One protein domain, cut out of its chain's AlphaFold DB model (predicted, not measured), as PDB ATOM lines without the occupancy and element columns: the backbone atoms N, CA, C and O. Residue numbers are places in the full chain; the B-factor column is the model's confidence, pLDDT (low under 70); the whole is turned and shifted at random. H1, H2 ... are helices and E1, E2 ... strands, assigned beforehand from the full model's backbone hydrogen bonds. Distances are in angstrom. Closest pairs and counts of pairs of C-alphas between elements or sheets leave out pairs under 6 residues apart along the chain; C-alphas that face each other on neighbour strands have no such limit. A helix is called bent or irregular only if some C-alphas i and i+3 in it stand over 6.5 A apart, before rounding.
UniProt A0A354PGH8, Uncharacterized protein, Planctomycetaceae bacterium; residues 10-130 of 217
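AT A GLANCE: This is residues 10 to 130 of the 217 residues of an uncharacterized protein of Planctomycetaceae bacterium (UniProt A0A354PGH8). A strongly twisted sheet, made of the long hairpin E3 and E4 with short E5 beside one end of E4, has H2 over one face and H4b, an arm of bent H4, over the other. H3 and arm H4a lie toward the sheet's other end, while the small hairpin E1 and E2 is near the H2 end and H1 is off the sheet. The printed part has 121 residues, with four helices and five strands, H1 E1 E2 H2 E3 E4 E5 H3 H4; the class is mixed. E3 E4 E5 is a meander, each strand the antiparallel neighbour of the one before. It is compact, radius of gyration of the C-alphas 15.8 A, spans 41 by 35 by 26 A.

HOW THE PARTS SIT: H1, residues 10 to 18, touches no helix. E1, residues 31 to 34, and E2, residues 37 to 39, form an antiparallel hairpin (N 33 to O 37, 2.8 A). H2, residues 45 to 54, is over E3, residues 59 to 70, at a height over the sheet of 9.5 A; C-alphas of Val 45 and His 62 are closest, 7.1 A. Hairpin E3 and E4, residues 73 to 84, has N 64 and O 79 at 2.8 A; hairpin E4 and E5, residues 89 to 93, has N 82 and O 92 at 2.8 A. H3, residues 99 to 109, only grazes the sheet with residues 99 to 101. H4, residues 111 to 129, was assigned as one helix by its hydrogen bonds but is bent, C-alphas 118 and 121 being 7.4 A apart; H4a, to residue 118, touches H3 at a steep tilt of 65 degrees, opposite ways, closest C-alphas Ala 106 and Val 114, 6.3 A. H4b, from 121, is on the opposite face from H2, height over the sheet 8.6 A; its closest C-alphas to E5 are Val 122 and Ala 92, 5.1 A. Every O i to N i+4 pair is within hydrogen-bond range in H1, H2, H4a and H4b; H3 has 6 of 7.

IN THESE COORDINATES: H1 begins at C-alpha 10, (-29.218, 31.845, 40.934). E3 and E4 measure 34.5 A and 35.2 A, H3 15.2 A. H4b ends at C-alpha 129, (-20.851, 58.068, 19.235).

THE WHOLE: The C-alphas farthest apart, Asn 27 and Lys 108, are 44.7 A apart. The printed part has no cut; the link H1 to E1 is long. Residues 10 to 34 and 130 have pLDDT under 70.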
ATOM      1  N   ALA A  10     -29.348  32.099  42.366       42.38
ATOM      2  CA  ALA A  10     -29.218  31.845  40.934       42.38
ATOM      3  C   ALA A  10     -28.017  32.544  40.262       42.38
ATOM      4  O   ALA A  10     -27.517  32.045  39.261       42.38
ATOM      5  N   ILE A  11     -27.554  33.692  40.774       40.50
ATOM      6  CA  ILE A  11     -26.412  34.417  40.183       40.50
ATOM      7  C   ILE A  11     -25.092  33.780  40.631       40.50
ATOM      8  O   ILE A  11     -24.169  33.669  39.829       40.50
ATOM      9  N   ALA A  12     -25.022  33.315  41.883       41.28
ATOM     10  CA  ALA A  12     -23.867  32.589  42.407       41.28
ATOM     11  C   ALA A  12     -23.667  31.247  41.679       41.28
ATOM     12  O   ALA A  12     -22.573  30.985  41.188       41.28
ATOM     13  N   ASP A  13     -24.740  30.475  41.482       40.66
ATOM     14  CA  ASP A  13     -24.692  29.185  40.775       40.66
ATOM     15  C   ASP A  13     -24.295  29.314  39.290       40.66
ATOM     16  O   ASP A  13     -23.681  28.412  38.716       40.66
ATOM     17  N   ILE A  14     -24.661  30.421  38.631       44.66
ATOM     18  CA  ILE A  14     -24.287  30.684  37.231       44.66
ATOM     19  C   ILE A  14     -22.833  31.165  37.135       44.66
ATOM     20  O   ILE A  14     -22.123  30.745  36.220       44.66
ATOM     21  N   ALA A  15     -22.369  31.994  38.074       40.19
ATOM     22  CA  ALA A  15     -20.970  32.421  38.171       40.19
ATOM     23  C   ALA A  15     -20.026  31.221  38.383       40.19
ATOM     24  O   ALA A  15     -18.999  31.109  37.716       40.19
ATOM     25  N   GLU A  16     -20.431  30.271  39.228       41.00
ATOM     26  CA  GLU A  16     -19.668  29.054  39.522       41.00
ATOM     27  C   GLU A  16     -19.613  28.090  38.320       41.00
ATOM     28  O   GLU A  16     -18.565  27.523  38.019       41.00
ATOM     29  N   LYS A  17     -20.708  27.966  37.554       43.81
ATOM     30  CA  LYS A  17     -20.771  27.111  36.349       43.81
ATOM     31  C   LYS A  17     -20.115  27.708  35.103       43.81
ATOM     32  O   LYS A  17     -19.785  26.962  34.186       43.81
ATOM     33  N   SER A  18     -19.968  29.029  35.035       44.94
ATOM     34  CA  SER A  18     -19.375  29.728  33.883       44.94
ATOM     35  C   SER A  18     -17.879  30.012  34.041       44.94
ATOM     36  O   SER A  18     -17.261  30.502  33.099       44.94
ATOM     37  N   GLY A  19     -17.293  29.724  35.211       35.22
ATOM     38  CA  GLY A  19     -15.917  30.113  35.542       35.22
ATOM     39  C   GLY A  19     -15.733  31.627  35.722       35.22
ATOM     40  O   GLY A  19     -14.607  32.099  35.856       35.22
ATOM     41  N   LEU A  20     -16.825  32.401  35.731       41.41
ATOM     42  CA  LEU A  20     -16.822  33.855  35.864       41.41
ATOM     43  C   LEU A  20     -17.022  34.228  37.334       41.41
ATOM     44  O   LEU A  20     -18.138  34.475  37.790       41.41
ATOM     45  N   ALA A  21     -15.932  34.277  38.099       43.94
ATOM     46  CA  ALA A  21     -15.972  34.762  39.473       43.94
ATOM     47  C   ALA A  21     -16.130  36.295  39.501       43.94
ATOM     48  O   ALA A  21     -15.156  37.036  39.395       43.94
ATOM     49  N   ILE A  22     -17.365  36.782  39.666       47.69
ATOM     50  CA  ILE A  22     -17.657  38.205  39.915       47.69
ATOM     51  C   ILE A  22     -17.525  38.469  41.425       47.69
ATOM     52  O   ILE A  22     -18.503  38.424  42.190       47.69
ATOM     53  N   SER A  23     -16.293  38.708  41.870       45.19
ATOM     54  CA  SER A  23     -15.980  39.146  43.235       45.19
ATOM     55  C   SER A  23     -15.495  40.600  43.226       45.19
ATOM     56  O   SER A  23     -14.830  41.002  42.279       45.19
ATOM     57  N   PRO A  24     -15.829  41.421  44.240       44.41
ATOM     58  CA  PRO A  24     -15.271  42.767  44.353       44.41
ATOM     59  C   PRO A  24     -13.749  42.707  44.545       44.41
ATOM     60  O   PRO A  24     -13.257  41.829  45.257       44.41
ATOM     61  N   GLY A  25     -13.023  43.661  43.959       45.25
ATOM     62  CA  GLY A  25     -11.598  43.856  44.223       45.25
ATOM     63  C   GLY A  25     -11.342  44.219  45.689       45.25
ATOM     64  O   GLY A  25     -12.210  44.765  46.381       45.25
ATOM     65  N   ALA A  26     -10.146  43.908  46.189       38.88
ATOM     66  CA  ALA A  26      -9.744  44.317  47.529       38.88
ATOM     67  C   ALA A  26      -9.694  45.859  47.632       38.88
ATOM     68  O   ALA A  26      -9.238  46.547  46.717       38.88
ATOM     69  N   ASN A  27     -10.153  46.403  48.764       42.38
ATOM     70  CA  ASN A  27     -10.027  47.818  49.158       42.38
ATOM     71  C   ASN A  27     -10.754  48.868  48.295       42.38
ATOM     72  O   ASN A  27     -10.297  50.002  48.199       42.38
ATOM     73  N   GLY A  28     -11.901  48.536  47.698       49.97
ATOM     74  CA  GLY A  28     -12.704  49.530  46.965       49.97
ATOM     75  C   GLY A  28     -12.136  49.921  45.597       49.97
ATOM     76  O   GLY A  28     -12.685  50.808  44.951       49.97
ATOM     77  N   SER A  29     -11.086  49.228  45.147       55.03
ATOM     78  CA  SER A  29     -10.626  49.268  43.762       55.03
ATOM     79  C   SER A  29     -11.605  48.507  42.864       55.03
ATOM     80  O   SER A  29     -12.130  47.451  43.241       55.03
ATOM     81  N   ILE A  30     -11.893  49.063  41.687       63.81
ATOM     82  CA  ILE A  30     -12.727  48.386  40.696       63.81
ATOM     83  C   ILE A  30     -11.919  47.211  40.137       63.81
ATOM     84  O   ILE A  30     -10.779  47.375  39.708       63.81
ATOM     85  N   MET A  31     -12.492  46.006  40.186       64.94
ATOM     86  CA  MET A  31     -11.831  44.823  39.644       64.94
ATOM     87  C   MET A  31     -11.964  44.828  38.124       64.94
ATOM     88  O   MET A  31     -13.079  44.829  37.591       64.94
ATOM     89  N   MET A  32     -10.820  44.778  37.449       68.88
ATOM     90  CA  MET A  32     -10.759  44.532  36.016       68.88
ATOM     91  C   MET A  32     -11.301  43.136  35.727       68.88
ATOM     92  O   MET A  32     -10.795  42.143  36.252       68.88
ATOM     93  N   TRP A  33     -12.363  43.066  34.927       67.31
ATOM     94  CA  TRP A  33     -13.000  41.804  34.566       67.31
ATOM     95  C   TRP A  33     -12.270  41.161  33.389       67.31
ATOM     96  O   TRP A  33     -11.867  40.001  33.458       67.31
ATOM     97  N   ILE A  34     -12.052  41.948  32.341       69.25
ATOM     98  CA  ILE A  34     -11.148  41.664  31.225       69.25
ATOM     99  C   ILE A  34     -10.456  42.978  30.836       69.25
ATOM    100  O   ILE A  34     -10.963  44.041  31.194       69.25
ATOM    101  N   PRO A  35      -9.322  42.959  30.114       70.62
ATOM    102  CA  PRO A  35      -8.671  44.194  29.683       70.62
ATOM    103  C   PRO A  35      -9.653  45.146  28.982       70.62
ATOM    104  O   PRO A  35     -10.262  44.784  27.977       70.62
ATOM    105  N   GLY A  36      -9.820  46.348  29.538       70.88
ATOM    106  CA  GLY A  36     -10.747  47.365  29.031       70.88
ATOM    107  C   GLY A  36     -12.206  47.233  29.490       70.88
ATOM    108  O   GLY A  36     -13.036  48.019  29.040       70.88
ATOM    109  N   ILE A  37     -12.544  46.279  30.366       81.75
ATOM    110  CA  ILE A  37     -13.872  46.165  30.988       81.75
ATOM    111  C   ILE A  37     -13.725  45.933  32.490       81.75
ATOM    112  O   ILE A  37     -13.231  44.892  32.929       81.75
ATOM    113  N   ASP A  38     -14.271  46.861  33.271       82.62
ATOM    114  CA  ASP A  38     -14.186  46.847  34.726       82.62
ATOM    115  C   ASP A  38     -15.564  46.661  35.379       82.62
ATOM    116  O   ASP A  38     -16.578  47.205  34.927       82.62
ATOM    117  N   PHE A  39     -15.624  45.893  36.472       84.75
ATOM    118  CA  PHE A  39     -16.869  45.652  37.205       84.75
ATOM    119  C   PHE A  39     -17.039  46.624  38.381       84.75
ATOM    120  O   PHE A  39     -16.495  46.422  39.466       84.75
ATOM    121  N   VAL A  40     -17.857  47.662  38.180       82.56
ATOM    122  CA  VAL A  40     -18.083  48.767  39.141       82.56
ATOM    123  C   VAL A  40     -18.916  48.352  40.368       82.56
ATOM    124  O   VAL A  40     -18.767  48.921  41.455       82.56
ATOM    125  N   GLY A  41     -19.790  47.350  40.222       84.62
ATOM    126  CA  GLY A  41     -20.672  46.851  41.282       84.62
ATOM    127  C   GLY A  41     -22.161  47.108  41.031       84.62
ATOM    128  O   GLY A  41     -22.606  47.225  39.892       84.62
ATOM    129  N   SER A  42     -22.945  47.158  42.110       84.31
ATOM    130  CA  SER A  42     -24.388  47.423  42.083       84.31
ATOM    131  C   SER A  42     -24.740  48.688  42.868       84.31
ATOM    132  O   SER A  42     -24.168  48.965  43.924       84.31
ATOM    133  N   GLY A  43     -25.699  49.458  42.355       86.81
ATOM    134  CA  GLY A  43     -26.160  50.695  42.975       86.81
ATOM    135  C   GLY A  43     -26.988  51.553  42.022       86.81
ATOM    136  O   GLY A  43     -27.288  51.151  40.893       86.81
ATOM    137  N   ASP A  44     -27.366  52.736  42.496       88.06
ATOM    138  CA  ASP A  44     -28.027  53.745  41.676       88.06
ATOM    139  C   ASP A  44     -27.067  54.346  40.638       88.06
ATOM    140  O   ASP A  44     -25.846  54.337  40.792       88.06
ATOM    141  N   VAL A  45     -27.634  54.894  39.567       87.81
ATOM    142  CA  VAL A  45     -26.863  55.436  38.444       87.81
ATOM    143  C   VAL A  45     -25.912  56.558  38.882       87.81
ATOM    144  O   VAL A  45     -24.774  56.600  38.419       87.81
ATOM    145  N   ALA A  46     -26.336  57.448  39.784       87.94
ATOM    146  CA  ALA A  46     -25.530  58.600  40.182       87.94
ATOM    147  C   ALA A  46     -24.292  58.182  40.989       87.94
ATOM    148  O   ALA A  46     -23.191  58.662  40.714       87.94
ATOM    149  N   SER A  47     -24.447  57.250  41.934       88.38
ATOM    150  CA  SER A  47     -23.314  56.721  42.696       88.38
ATOM    151  C   SER A  47     -22.345  55.925  41.819       88.38
ATOM    152  O   SER A  47     -21.131  56.035  42.001       88.38
ATOM    153  N   MET A  48     -22.845  55.171  40.834       89.00
ATOM    154  CA  MET A  48     -21.984  54.419  39.914       89.00
ATOM    155  C   MET A  48     -21.206  55.330  38.961       89.00
ATOM    156  O   MET A  48     -20.024  55.081  38.736       89.00
ATOM    157  N   ILE A  49     -21.810  56.414  38.458       89.31
ATOM    158  CA  ILE A  49     -21.096  57.419  37.650       89.31
ATOM    159  C   ILE A  49     -19.958  58.052  38.459       89.31
ATOM    160  O   ILE A  49     -18.861  58.219  37.931       89.31
ATOM    161  N   GLY A  50     -20.194  58.370  39.739       85.62
ATOM    162  CA  GLY A  50     -19.156  58.896  40.634       85.62
ATOM    163  C   GLY A  50     -17.942  57.968  40.713       85.62
ATOM    164  O   GLY A  50     -16.827  58.390  40.417       85.62
ATOM    165  N   LYS A  51     -18.179  56.677  40.973       85.19
ATOM    166  CA  LYS A  51     -17.116  55.659  41.000       85.19
ATOM    167  C   LYS A  51     -16.393  55.517  39.663       85.19
ATOM    168  O   LYS A  51     -15.176  55.370  39.643       85.19
ATOM    169  N   CYS A  52     -17.123  55.566  38.550       86.31
ATOM    170  CA  CYS A  52     -16.518  55.495  37.221       86.31
ATOM    171  C   CYS A  52     -15.559  56.664  36.986       86.31
ATOM    172  O   CYS A  52     -14.433  56.449  36.556       86.31
ATOM    173  N   ARG A  53     -15.967  57.889  37.343       84.56
ATOM    174  CA  ARG A  53     -15.116  59.083  37.223       84.56
ATOM    175  C   ARG A  53     -13.856  58.987  38.076       84.56
ATOM    176  O   ARG A  53     -12.780  59.311  37.591       84.56
ATOM    177  N   GLU A  54     -13.985  58.524  39.318       82.31
ATOM    178  CA  GLU A  54     -12.850  58.341  40.236       82.31
ATOM    179  C   GLU A  54     -11.811  57.344  39.707       82.31
ATOM    180  O   GLU A  54     -10.628  57.479  40.001       82.31
ATOM    181  N   ASN A  55     -12.245  56.370  38.903       78.69
ATOM    182  CA  ASN A  55     -11.392  55.317  38.351       78.69
ATOM    183  C   ASN A  55     -11.053  55.533  36.865       78.69
ATOM    184  O   ASN A  55     -10.507  54.636  36.232       78.69
ATOM    185  N   GLY A  56     -11.370  56.702  36.294       78.44
ATOM    186  CA  GLY A  56     -11.051  57.018  34.897       78.44
ATOM    187  C   GLY A  56     -11.816  56.185  33.861       78.44
ATOM    188  O   GLY A  56     -11.316  55.978  32.763       78.44
ATOM    189  N   ILE A  57     -13.013  55.699  34.200       84.38
ATOM    190  CA  ILE A  57     -13.878  54.942  33.288       84.38
ATOM    191  C   ILE A  57     -14.746  55.913  32.486       84.38
ATOM    192  O   ILE A  57     -15.553  56.656  33.055       84.38
ATOM    193  N   ASP A  58     -14.638  55.854  31.160       85.00
ATOM    194  CA  ASP A  58     -15.334  56.762  30.241       85.00
ATOM    195  C   ASP A  58     -16.816  56.418  30.035       85.00
ATOM    196  O   ASP A  58     -17.660  57.309  29.888       85.00
ATOM    197  N   VAL A  59     -17.147  55.124  30.013       88.81
ATOM    198  CA  VAL A  59     -18.476  54.621  29.644       88.81
ATOM    199  C   VAL A  59     -18.959  53.581  30.649       88.81
ATOM    200  O   VAL A  59     -18.241  52.645  30.988       88.81
ATOM    201  N   LEU A  60     -20.210  53.720  31.088       90.56
ATOM    202  CA  LEU A  60     -20.875  52.799  32.007       90.56
ATOM    203  C   LEU A  60     -22.027  52.075  31.301       90.56
ATOM    204  O   LEU A  60     -22.962  52.711  30.810       90.56
ATOM    205  N   LEU A  61     -21.989  50.740  31.314       91.75
ATOM    206  CA  LEU A  61     -23.161  49.896  31.070       91.75
ATOM    207  C   LEU A  61     -23.885  49.662  32.402       91.75
ATOM    208  O   LEU A  61     -23.401  48.922  33.258       91.75
ATOM    209  N   HIS A  62     -25.054  50.274  32.580       92.19
ATOM    210  CA  HIS A  62     -25.868  50.115  33.789       92.19
ATOM    211  C   HIS A  62     -27.129  49.302  33.490       92.19
ATOM    212  O   HIS A  62     -27.827  49.568  32.514       92.19
ATOM    213  N   PHE A  63     -27.420  48.297  34.316       91.00
ATOM    214  CA  PHE A  63     -28.629  47.482  34.201       91.00
ATOM    215  C   PHE A  63     -29.623  47.864  35.298       91.00
ATOM    216  O   PHE A  63     -29.432  47.532  36.468       91.00
ATOM    217  N   ASP A  64     -30.726  48.496  34.907       89.00
ATOM    218  CA  ASP A  64     -31.876  48.697  35.778       89.00
ATOM    219  C   ASP A  64     -32.696  47.417  35.807       89.00
ATOM    220  O   ASP A  64     -33.264  47.030  34.787       89.00
ATOM    221  N   VAL A  65     -32.790  46.769  36.965       88.44
ATOM    222  CA  VAL A  65     -33.576  45.544  37.133       88.44
ATOM    223  C   VAL A  65     -34.691  45.794  38.134       88.44
ATOM    224  O   VAL A  65     -34.443  46.063  39.307       88.44
ATOM    225  N   ILE A  66     -35.934  45.666  37.678       86.38
ATOM    226  CA  ILE A  66     -37.116  45.736  38.531       86.38
ATOM    227  C   ILE A  66     -37.636  44.317  38.722       86.38
ATOM    228  O   ILE A  66     -38.070  43.668  37.769       86.38
ATOM    229  N   VAL A  67     -37.621  43.847  39.967       85.69
ATOM    230  CA  VAL A  67     -38.169  42.541  40.339       85.69
ATOM    231  C   VAL A  67     -39.580  42.734  40.884       85.69
ATOM    232  O   VAL A  67     -39.797  43.510  41.813       85.69
ATOM    233  N   LYS A  68     -40.545  42.025  40.302       85.88
ATOM    234  CA  LYS A  68     -41.933  41.962  40.762       85.88
ATOM    235  C   LYS A  68     -42.301  40.512  41.010       85.88
ATOM    236  O   LYS A  68     -42.041  39.645  40.180       85.88
ATOM    237  N   GLU A  69     -42.949  40.242  42.129       81.31
ATOM    238  CA  GLU A  69     -43.496  38.918  42.397       81.31
ATOM    239  C   GLU A  69     -44.899  38.823  41.796       81.31
ATOM    240  O   GLU A  69     -45.744  39.692  42.006       81.31
ATOM    241  N   THR A  70     -45.156  37.807  40.974       78.75
ATOM    242  CA  THR A  70     -46.474  37.600  40.365       78.75
ATOM    243  C   THR A  70     -46.831  36.128  40.441       78.75
ATOM    244  O   THR A  70     -46.151  35.293  39.856       78.75
ATOM    245  N   ARG A  71     -47.925  35.809  41.152       79.31
ATOM    246  CA  ARG A  71     -48.418  34.431  41.347       79.31
ATOM    247  C   ARG A  71     -47.346  33.467  41.896       79.31
ATOM    248  O   ARG A  71     -47.281  32.323  41.465       79.31
ATOM    249  N   GLY A  72     -46.507  33.938  42.822       78.25
ATOM    250  CA  GLY A  72     -45.453  33.137  43.460       78.25
ATOM    251  C   GLY A  72     -44.203  32.902  42.603       78.25
ATOM    252  O   GLY A  72     -43.287  32.218  43.046       78.25
ATOM    253  N   GLU A  73     -44.129  33.474  41.395       77.62
ATOM    254  CA  GLU A  73     -42.915  33.454  40.580       77.62
ATOM    255  C   GLU A  73     -42.298  34.860  40.478       77.62
ATOM    256  O   GLU A  73     -43.008  35.830  40.174       77.62
ATOM    257  N   PRO A  74     -40.971  35.004  40.662       78.81
ATOM    258  CA  PRO A  74     -40.295  36.273  40.446       78.81
ATOM    259  C   PRO A  74     -40.235  36.575  38.944       78.81
ATOM    260  O   PRO A  74     -39.627  35.833  38.154       78.81
ATOM    261  N   GLN A  75     -40.861  37.682  38.553       82.25
ATOM    262  CA  GLN A  75     -40.717  38.307  37.247       82.25
ATOM    263  C   GLN A  75     -39.715  39.451  37.349       82.25
ATOM    264  O   GLN A  75     -39.735  40.224  38.302       82.25
ATOM    265  N   TYR A  76     -38.837  39.558  36.359       84.25
ATOM    266  CA  TYR A  76     -37.948  40.703  36.221       84.25
ATOM    267  C   TYR A  76     -38.201  41.390  34.880       84.25
ATOM    268  O   TYR A  76     -38.379  40.717  33.857       84.25
ATOM    269  N   ASP A  77     -38.230  42.718  34.932       85.75
ATOM    270  CA  ASP A  77     -38.140  43.618  33.783       85.75
ATOM    271  C   ASP A  77     -36.826  44.377  33.938       85.75
ATOM    272  O   ASP A  77     -36.595  45.031  34.962       85.75
ATOM    273  N   ALA A  78     -35.935  44.204  32.969       89.12
ATOM    274  CA  ALA A  78     -34.619  44.808  32.984       89.12
ATOM    275  C   ALA A  78     -34.403  45.707  31.766       89.12
ATOM    276  O   ALA A  78     -34.889  45.429  30.670       89.12
ATOM    277  N   ARG A  79     -33.635  46.780  31.944       90.56
ATOM    278  CA  ARG A  79     -33.175  47.648  30.854       90.56
ATOM    279  C   ARG A  79     -31.705  47.959  31.040       90.56
ATOM    280  O   ARG A  79     -31.279  48.272  32.145       90.56
ATOM    281  N   CYS A  80     -30.946  47.891  29.958       91.38
ATOM    282  CA  CYS A  80     -29.564  48.332  29.943       91.38
ATOM    283  C   CYS A  80     -29.488  49.768  29.422       91.38
ATOM    284  O   CYS A  80     -30.123  50.102  28.422       91.38
ATOM    285  N   ARG A  81     -28.712  50.613  30.093       91.81
ATOM    286  CA  ARG A  81     -28.387  51.973  29.669       91.81
ATOM    287  C   ARG A  81     -26.891  52.078  29.438       91.81
ATOM    288  O   ARG A  81     -26.102  51.635  30.269       91.81
ATOM    289  N   LEU A  82     -26.529  52.706  28.330       90.94
ATOM    290  CA  LEU A  82     -25.174  53.144  28.045       90.94
ATOM    291  C   LEU A  82     -25.045  54.599  28.457       90.94
ATOM    292  O   LEU A  82     -25.810  55.437  27.979       90.94
ATOM    293  N   ILE A  83     -24.093  54.900  29.327       90.56
ATOM    294  CA  ILE A  83     -23.955  56.223  29.930       90.56
ATOM    295  C   ILE A  83     -22.538  56.727  29.699       90.56
ATOM    296  O   ILE A  83     -21.573  56.018  29.972       90.56
ATOM    297  N   ASN A  84     -22.416  57.963  29.219       89.25
ATOM    298  CA  ASN A  84     -21.147  58.677  29.207       89.25
ATOM    299  C   ASN A  84     -20.842  59.143  30.635       89.25
ATOM    300  O   ASN A  84     -21.558  59.993  31.166       89.25
ATOM    301  N   CYS A  85     -19.789  58.623  31.258       88.62
ATOM    302  CA  CYS A  85     -19.448  58.961  32.636       88.62
ATOM    303  C   CYS A  85     -18.937  60.394  32.776       88.62
ATOM    304  O   CYS A  85     -19.216  61.025  33.794       88.62
ATOM    305  N   ALA A  86     -18.260  60.957  31.771       84.00
ATOM    306  CA  ALA A  86     -17.743  62.325  31.834       84.00
ATOM    307  C   ALA A  86     -18.881  63.347  31.996       84.00
ATOM    308  O   ALA A  86     -18.857  64.163  32.916       84.00
ATOM    309  N   VAL A  87     -19.930  63.238  31.176       85.25
ATOM    310  CA  VAL A  87     -21.060  64.193  31.171       85.25
ATOM    311  C   VAL A  87     -22.240  63.712  32.028       85.25
ATOM    312  O   VAL A  87     -22.991  64.521  32.566       85.25
ATOM    313  N   GLY A  88     -22.384  62.402  32.225       84.25
ATOM    314  CA  GLY A  88     -23.551  61.781  32.865       84.25
ATOM    315  C   GLY A  88     -24.758  61.624  31.930       84.25
ATOM    316  O   GLY A  88     -25.879  61.440  32.397       84.25
ATOM    317  N   GLU A  89     -24.551  61.725  30.614       88.44
ATOM    318  CA  GLU A  89     -25.604  61.613  29.600       88.44
ATOM    319  C   GLU A  89     -25.850  60.147  29.211       88.44
ATOM    320  O   GLU A  89     -24.905  59.387  28.982       88.44
ATOM    321  N   ASN A  90     -27.120  59.754  29.067       88.50
ATOM    322  CA  ASN A  90     -27.479  58.465  28.474       88.50
ATOM    323  C   ASN A  90     -27.238  58.506  26.958       88.50
ATOM    324  O   ASN A  90     -27.909  59.237  26.234       88.50
ATOM    325  N   ILE A  91     -26.311  57.683  26.479       87.44
ATOM    326  CA  ILE A  91     -25.992  57.528  25.058       87.44
ATOM    327  C   ILE A  91     -27.057  56.686  24.355       87.44
ATOM    328  O   ILE A  91     -27.537  57.066  23.289       87.44
ATOM    329  N   ALA A  92     -27.412  55.546  24.946       89.75
ATOM    330  CA  ALA A  92     -28.327  54.576  24.360       89.75
ATOM    331  C   ALA A  92     -29.022  53.747  25.442       89.75
ATOM    332  O   ALA A  92     -28.542  53.639  26.571       89.75
ATOM    333  N   VAL A  93     -30.160  53.148  25.094       91.50
ATOM    334  CA  VAL A  93     -30.942  52.294  25.995       91.50
ATOM    335  C   VAL A  93     -31.387  51.051  25.232       91.50
ATOM    336  O   VAL A  93     -31.843  51.147  24.093       91.50
ATOM    337  N   SER A  94     -31.257  49.881  25.854       91.88
ATOM    338  CA  SER A  94     -31.715  48.615  25.284       91.88
ATOM    339  C   SER A  94     -33.239  48.547  25.203       91.88
ATOM    340  O   SER A  94     -33.971  49.290  25.864       91.88
ATOM    341  N   LYS A  95     -33.745  47.562  24.457       89.38
ATOM    342  CA  LYS A  95     -35.158  47.166  24.568       89.38
ATOM    343  C   LYS A  95     -35.443  46.618  25.979       89.38
ATOM    344  O   LYS A  95     -34.520  46.176  26.667       89.38
ATOM    345  N   SER A  96     -36.712  46.632  26.408       86.94
ATOM    346  CA  SER A  96     -37.118  46.014  27.685       86.94
ATOM    347  C   SER A  96     -36.864  44.510  27.647       86.94
ATOM    348  O   SER A  96     -37.284  43.821  26.715       86.94
ATOM    349  N   ILE A  97     -36.194  44.008  28.677       87.12
ATOM    350  CA  ILE A  97     -35.811  42.612  28.840       87.12
ATOM    351  C   ILE A  97     -36.732  41.998  29.895       87.12
ATOM    352  O   ILE A  97     -36.440  41.996  31.090       87.12
ATOM    353  N   ASN A  98     -37.859  41.459  29.437       86.38
ATOM    354  CA  ASN A  98     -38.806  40.747  30.290       86.38
ATOM    355  C   ASN A  98     -38.484  39.254  30.335       86.38
ATOM    356  O   ASN A  98     -38.436  38.597  29.292       86.38
ATOM    357  N   LYS A  99     -38.388  38.676  31.539       83.06
ATOM    358  CA  LYS A  99     -38.159  37.228  31.743       83.06
ATOM    359  C   LYS A  99     -39.048  36.349  30.858       83.06
ATOM    360  O   LYS A  99     -38.575  35.405  30.229       83.06
ATOM    361  N   ARG A 100     -40.350  36.646  30.821       82.25
ATOM    362  CA  ARG A 100     -41.347  35.847  30.093       82.25
ATOM    363  C   ARG A 100     -41.112  35.886  28.584       82.25
ATOM    364  O   ARG A 100     -41.094  34.835  27.949       82.25
ATOM    365  N   ASP A 101     -40.902  37.075  28.036       81.00
ATOM    366  CA  ASP A 101     -40.738  37.274  26.594       81.00
ATOM    367  C   ASP A 101     -39.412  36.690  26.107       81.00
ATOM    368  O   ASP A 101     -39.362  36.053  25.051       81.00
ATOM    369  N   VAL A 102     -38.359  36.824  26.922       82.88
ATOM    370  CA  VAL A 102     -37.055  36.206  26.671       82.88
ATOM    371  C   VAL A 102     -37.176  34.687  26.680       82.88
ATOM    372  O   VAL A 102     -36.740  34.059  25.724       82.88
ATOM    373  N   LEU A 103     -37.832  34.080  27.677       82.12
ATOM    374  CA  LEU A 103     -38.023  32.623  27.731       82.12
ATOM    375  C   LEU A 103     -38.817  32.088  26.531       82.12
ATOM    376  O   LEU A 103     -38.476  31.042  25.980       82.12
ATOM    377  N   ILE A 104     -39.868  32.796  26.108       82.44
ATOM    378  CA  ILE A 104     -40.671  32.405  24.941       82.44
ATOM    379  C   ILE A 104     -39.845  32.522  23.653       82.44
ATOM    380  O   ILE A 104     -39.864  31.613  22.821       82.44
ATOM    381  N   SER A 105     -39.111  33.621  23.490       79.00
ATOM    382  CA  SER A 105     -38.319  33.894  22.287       79.00
ATOM    383  C   SER A 105     -37.093  32.986  22.182       79.00
ATOM    384  O   SER A 105     -36.787  32.479  21.101       79.00
ATOM    385  N   ALA A 106     -36.438  32.715  23.311       81.19
ATOM    386  CA  ALA A 106     -35.283  31.837  23.416       81.19
ATOM    387  C   ALA A 106     -35.605  30.394  23.023       81.19
ATOM    388  O   ALA A 106     -34.795  29.752  22.360       81.19
ATOM    389  N   ARG A 107     -36.806  29.893  23.352       80.44
ATOM    390  CA  ARG A 107     -37.252  28.552  22.928       80.44
ATOM    391  C   ARG A 107     -37.292  28.384  21.410       80.44
ATOM    392  O   ARG A 107     -37.173  27.263  20.935       80.44
ATOM    393  N   LYS A 108     -37.486  29.472  20.657       79.94
ATOM    394  CA  LYS A 108     -37.580  29.439  19.190       79.94
ATOM    395  C   LYS A 108     -36.249  29.713  18.492       79.94
ATOM    396  O   LYS A 108     -35.996  29.129  17.448       79.94
ATOM    397  N   ARG A 109     -35.444  30.641  19.021       79.25
ATOM    398  CA  ARG A 109     -34.272  31.212  18.324       79.25
ATOM    399  C   ARG A 109     -32.944  31.052  19.081       79.25
ATOM    400  O   ARG A 109     -31.904  31.431  18.556       79.25
ATOM    401  N   GLY A 110     -32.966  30.494  20.292       81.44
ATOM    402  CA  GLY A 110     -31.810  30.410  21.189       81.44
ATOM    403  C   GLY A 110     -31.566  31.696  21.992       81.44
ATOM    404  O   GLY A 110     -31.992  32.783  21.605       81.44
ATOM    405  N   ASN A 111     -30.878  31.574  23.133       80.19
ATOM    406  CA  ASN A 111     -30.642  32.691  24.062       80.19
ATOM    407  C   ASN A 111     -29.770  33.800  23.453       80.19
ATOM    408  O   ASN A 111     -30.102  34.976  23.569       80.19
ATOM    409  N   ALA A 112     -28.672  33.430  22.785       77.94
ATOM    410  CA  ALA A 112     -27.688  34.385  22.275       77.94
ATOM    411  C   ALA A 112     -28.283  35.347  21.233       77.94
ATOM    412  O   ALA A 112     -28.078  36.553  21.323       77.94
ATOM    413  N   ALA A 113     -29.088  34.829  20.299       82.12
ATOM    414  CA  ALA A 113     -29.724  35.639  19.261       82.12
ATOM    415  C   ALA A 113     -30.730  36.648  19.839       82.12
ATOM    416  O   ALA A 113     -30.813  37.782  19.377       82.12
ATOM    417  N   VAL A 114     -31.474  36.251  20.876       84.69
ATOM    418  CA  VAL A 114     -32.436  37.135  21.549       84.69
ATOM    419  C   VAL A 114     -31.712  38.245  22.310       84.69
ATOM    420  O   VAL A 114     -32.121  39.398  22.227       84.69
ATOM    421  N   VAL A 115     -30.626  37.923  23.019       84.81
ATOM    422  CA  VAL A 115     -29.825  38.929  23.733       84.81
ATOM    423  C   VAL A 115     -29.190  39.918  22.756       84.81
ATOM    424  O   VAL A 115     -29.279  41.121  22.989       84.81
ATOM    425  N   ALA A 116     -28.628  39.433  21.644       85.06
ATOM    426  CA  ALA A 116     -28.071  40.290  20.599       85.06
ATOM    427  C   ALA A 116     -29.122  41.277  20.057       85.06
ATOM    428  O   ALA A 116     -28.876  42.477  20.019       85.06
ATOM    429  N   GLU A 117     -30.335  40.805  19.751       87.50
ATOM    430  CA  GLU A 117     -31.424  41.659  19.251       87.50
ATOM    431  C   GLU A 117     -31.886  42.718  20.275       87.50
ATOM    432  O   GLU A 117     -32.258  43.837  19.909       87.50
ATOM    433  N   LEU A 118     -31.903  42.367  21.565       87.88
ATOM    434  CA  LEU A 118     -32.313  43.277  22.639       87.88
ATOM    435  C   LEU A 118     -31.255  44.350  22.922       87.88
ATOM    436  O   LEU A 118     -31.618  45.484  23.250       87.88
ATOM    437  N   MET A 119     -29.977  43.991  22.777       89.25
ATOM    438  CA  MET A 119     -28.826  44.863  23.015       89.25
ATOM    439  C   MET A 119     -28.389  45.655  21.781       89.25
ATOM    440  O   MET A 119     -27.652  46.621  21.940       89.25
ATOM    441  N   GLN A 120     -28.870  45.319  20.582       90.94
ATOM    442  CA  GLN A 120     -28.504  46.009  19.340       90.94
ATOM    443  C   GLN A 120     -28.559  47.548  19.438       90.94
ATOM    444  O   GLN A 120     -27.562  48.175  19.097       90.94
ATOM    445  N   PRO A 121     -29.608  48.187  20.008       89.69
ATOM    446  CA  PRO A 121     -29.658  49.651  20.102       89.69
ATOM    447  C   PRO A 121     -28.543  50.263  20.960       89.69
ATOM    448  O   PRO A 121     -28.168  51.417  20.766       89.69
ATOM    449  N   VAL A 122     -28.035  49.505  21.936       88.38
ATOM    450  CA  VAL A 122     -26.921  49.919  22.796       88.38
ATOM    451  C   VAL A 122     -25.633  49.966  21.983       88.38
ATOM    452  O   VAL A 122     -24.908  50.952  22.066       88.38
ATOM    453  N   PHE A 123     -25.380  48.932  21.180       87.31
ATOM    454  CA  PHE A 123     -24.201  48.864  20.320       87.31
ATOM    455  C   PHE A 123     -24.283  49.850  19.157       87.31
ATOM    456  O   PHE A 123     -23.316  50.557  18.926       87.31
ATOM    457  N   ASP A 124     -25.445  50.010  18.524       87.62
ATOM    458  CA  ASP A 124     -25.632  51.011  17.466       87.62
ATOM    459  C   ASP A 124     -25.362  52.433  17.990       87.62
ATOM    460  O   ASP A 124     -24.744  53.259  17.319       87.62
ATOM    461  N   GLY A 125     -25.810  52.731  19.215       83.81
ATOM    462  CA  GLY A 125     -25.549  54.012  19.864       83.81
ATOM    463  C   GLY A 125     -24.094  54.190  20.296       83.81
ATOM    464  O   GLY A 125     -23.589  55.315  20.267       83.81
ATOM    465  N   LEU A 126     -23.417  53.099  20.668       83.06
ATOM    466  CA  LEU A 126     -21.979  53.102  20.898       83.06
ATOM    467  C   LEU A 126     -21.251  53.390  19.588       83.06
ATOM    468  O   LEU A 126     -20.531  54.370  19.541       83.06
ATOM    469  N   ASP A 127     -21.497  52.639  18.519       83.62
ATOM    470  CA  ASP A 127     -20.829  52.804  17.222       83.62
ATOM    471  C   ASP A 127     -21.061  54.195  16.614       83.62
ATOM    472  O   ASP A 127     -20.163  54.777  16.008       83.62
ATOM    473  N   ALA A 128     -22.246  54.778  16.816       82.81
ATOM    474  CA  ALA A 128     -22.556  56.124  16.339       82.81
ATOM    475  C   ALA A 128     -21.803  57.235  17.092       82.81
ATOM    476  O   ALA A 128     -21.529  58.286  16.509       82.81
ATOM    477  N   LYS A 129     -21.509  57.049  18.390       75.38
ATOM    478  CA  LYS A 129     -20.851  58.068  19.235       75.38
ATOM    479  C   LYS A 129     -19.380  57.758  19.542       75.38
ATOM    480  O   LYS A 129     -18.642  58.662  19.931       75.38
ATOM    481  N   ALA A 130     -18.944  56.515  19.377       66.75
ATOM    482  CA  ALA A 130     -17.578  56.066  19.585       66.75
ATOM    483  C   ALA A 130     -16.758  56.391  18.336       66.75
ATOM    484  O   ALA A 130     -16.683  55.628  17.377       66.75
TER     485      ALA A 130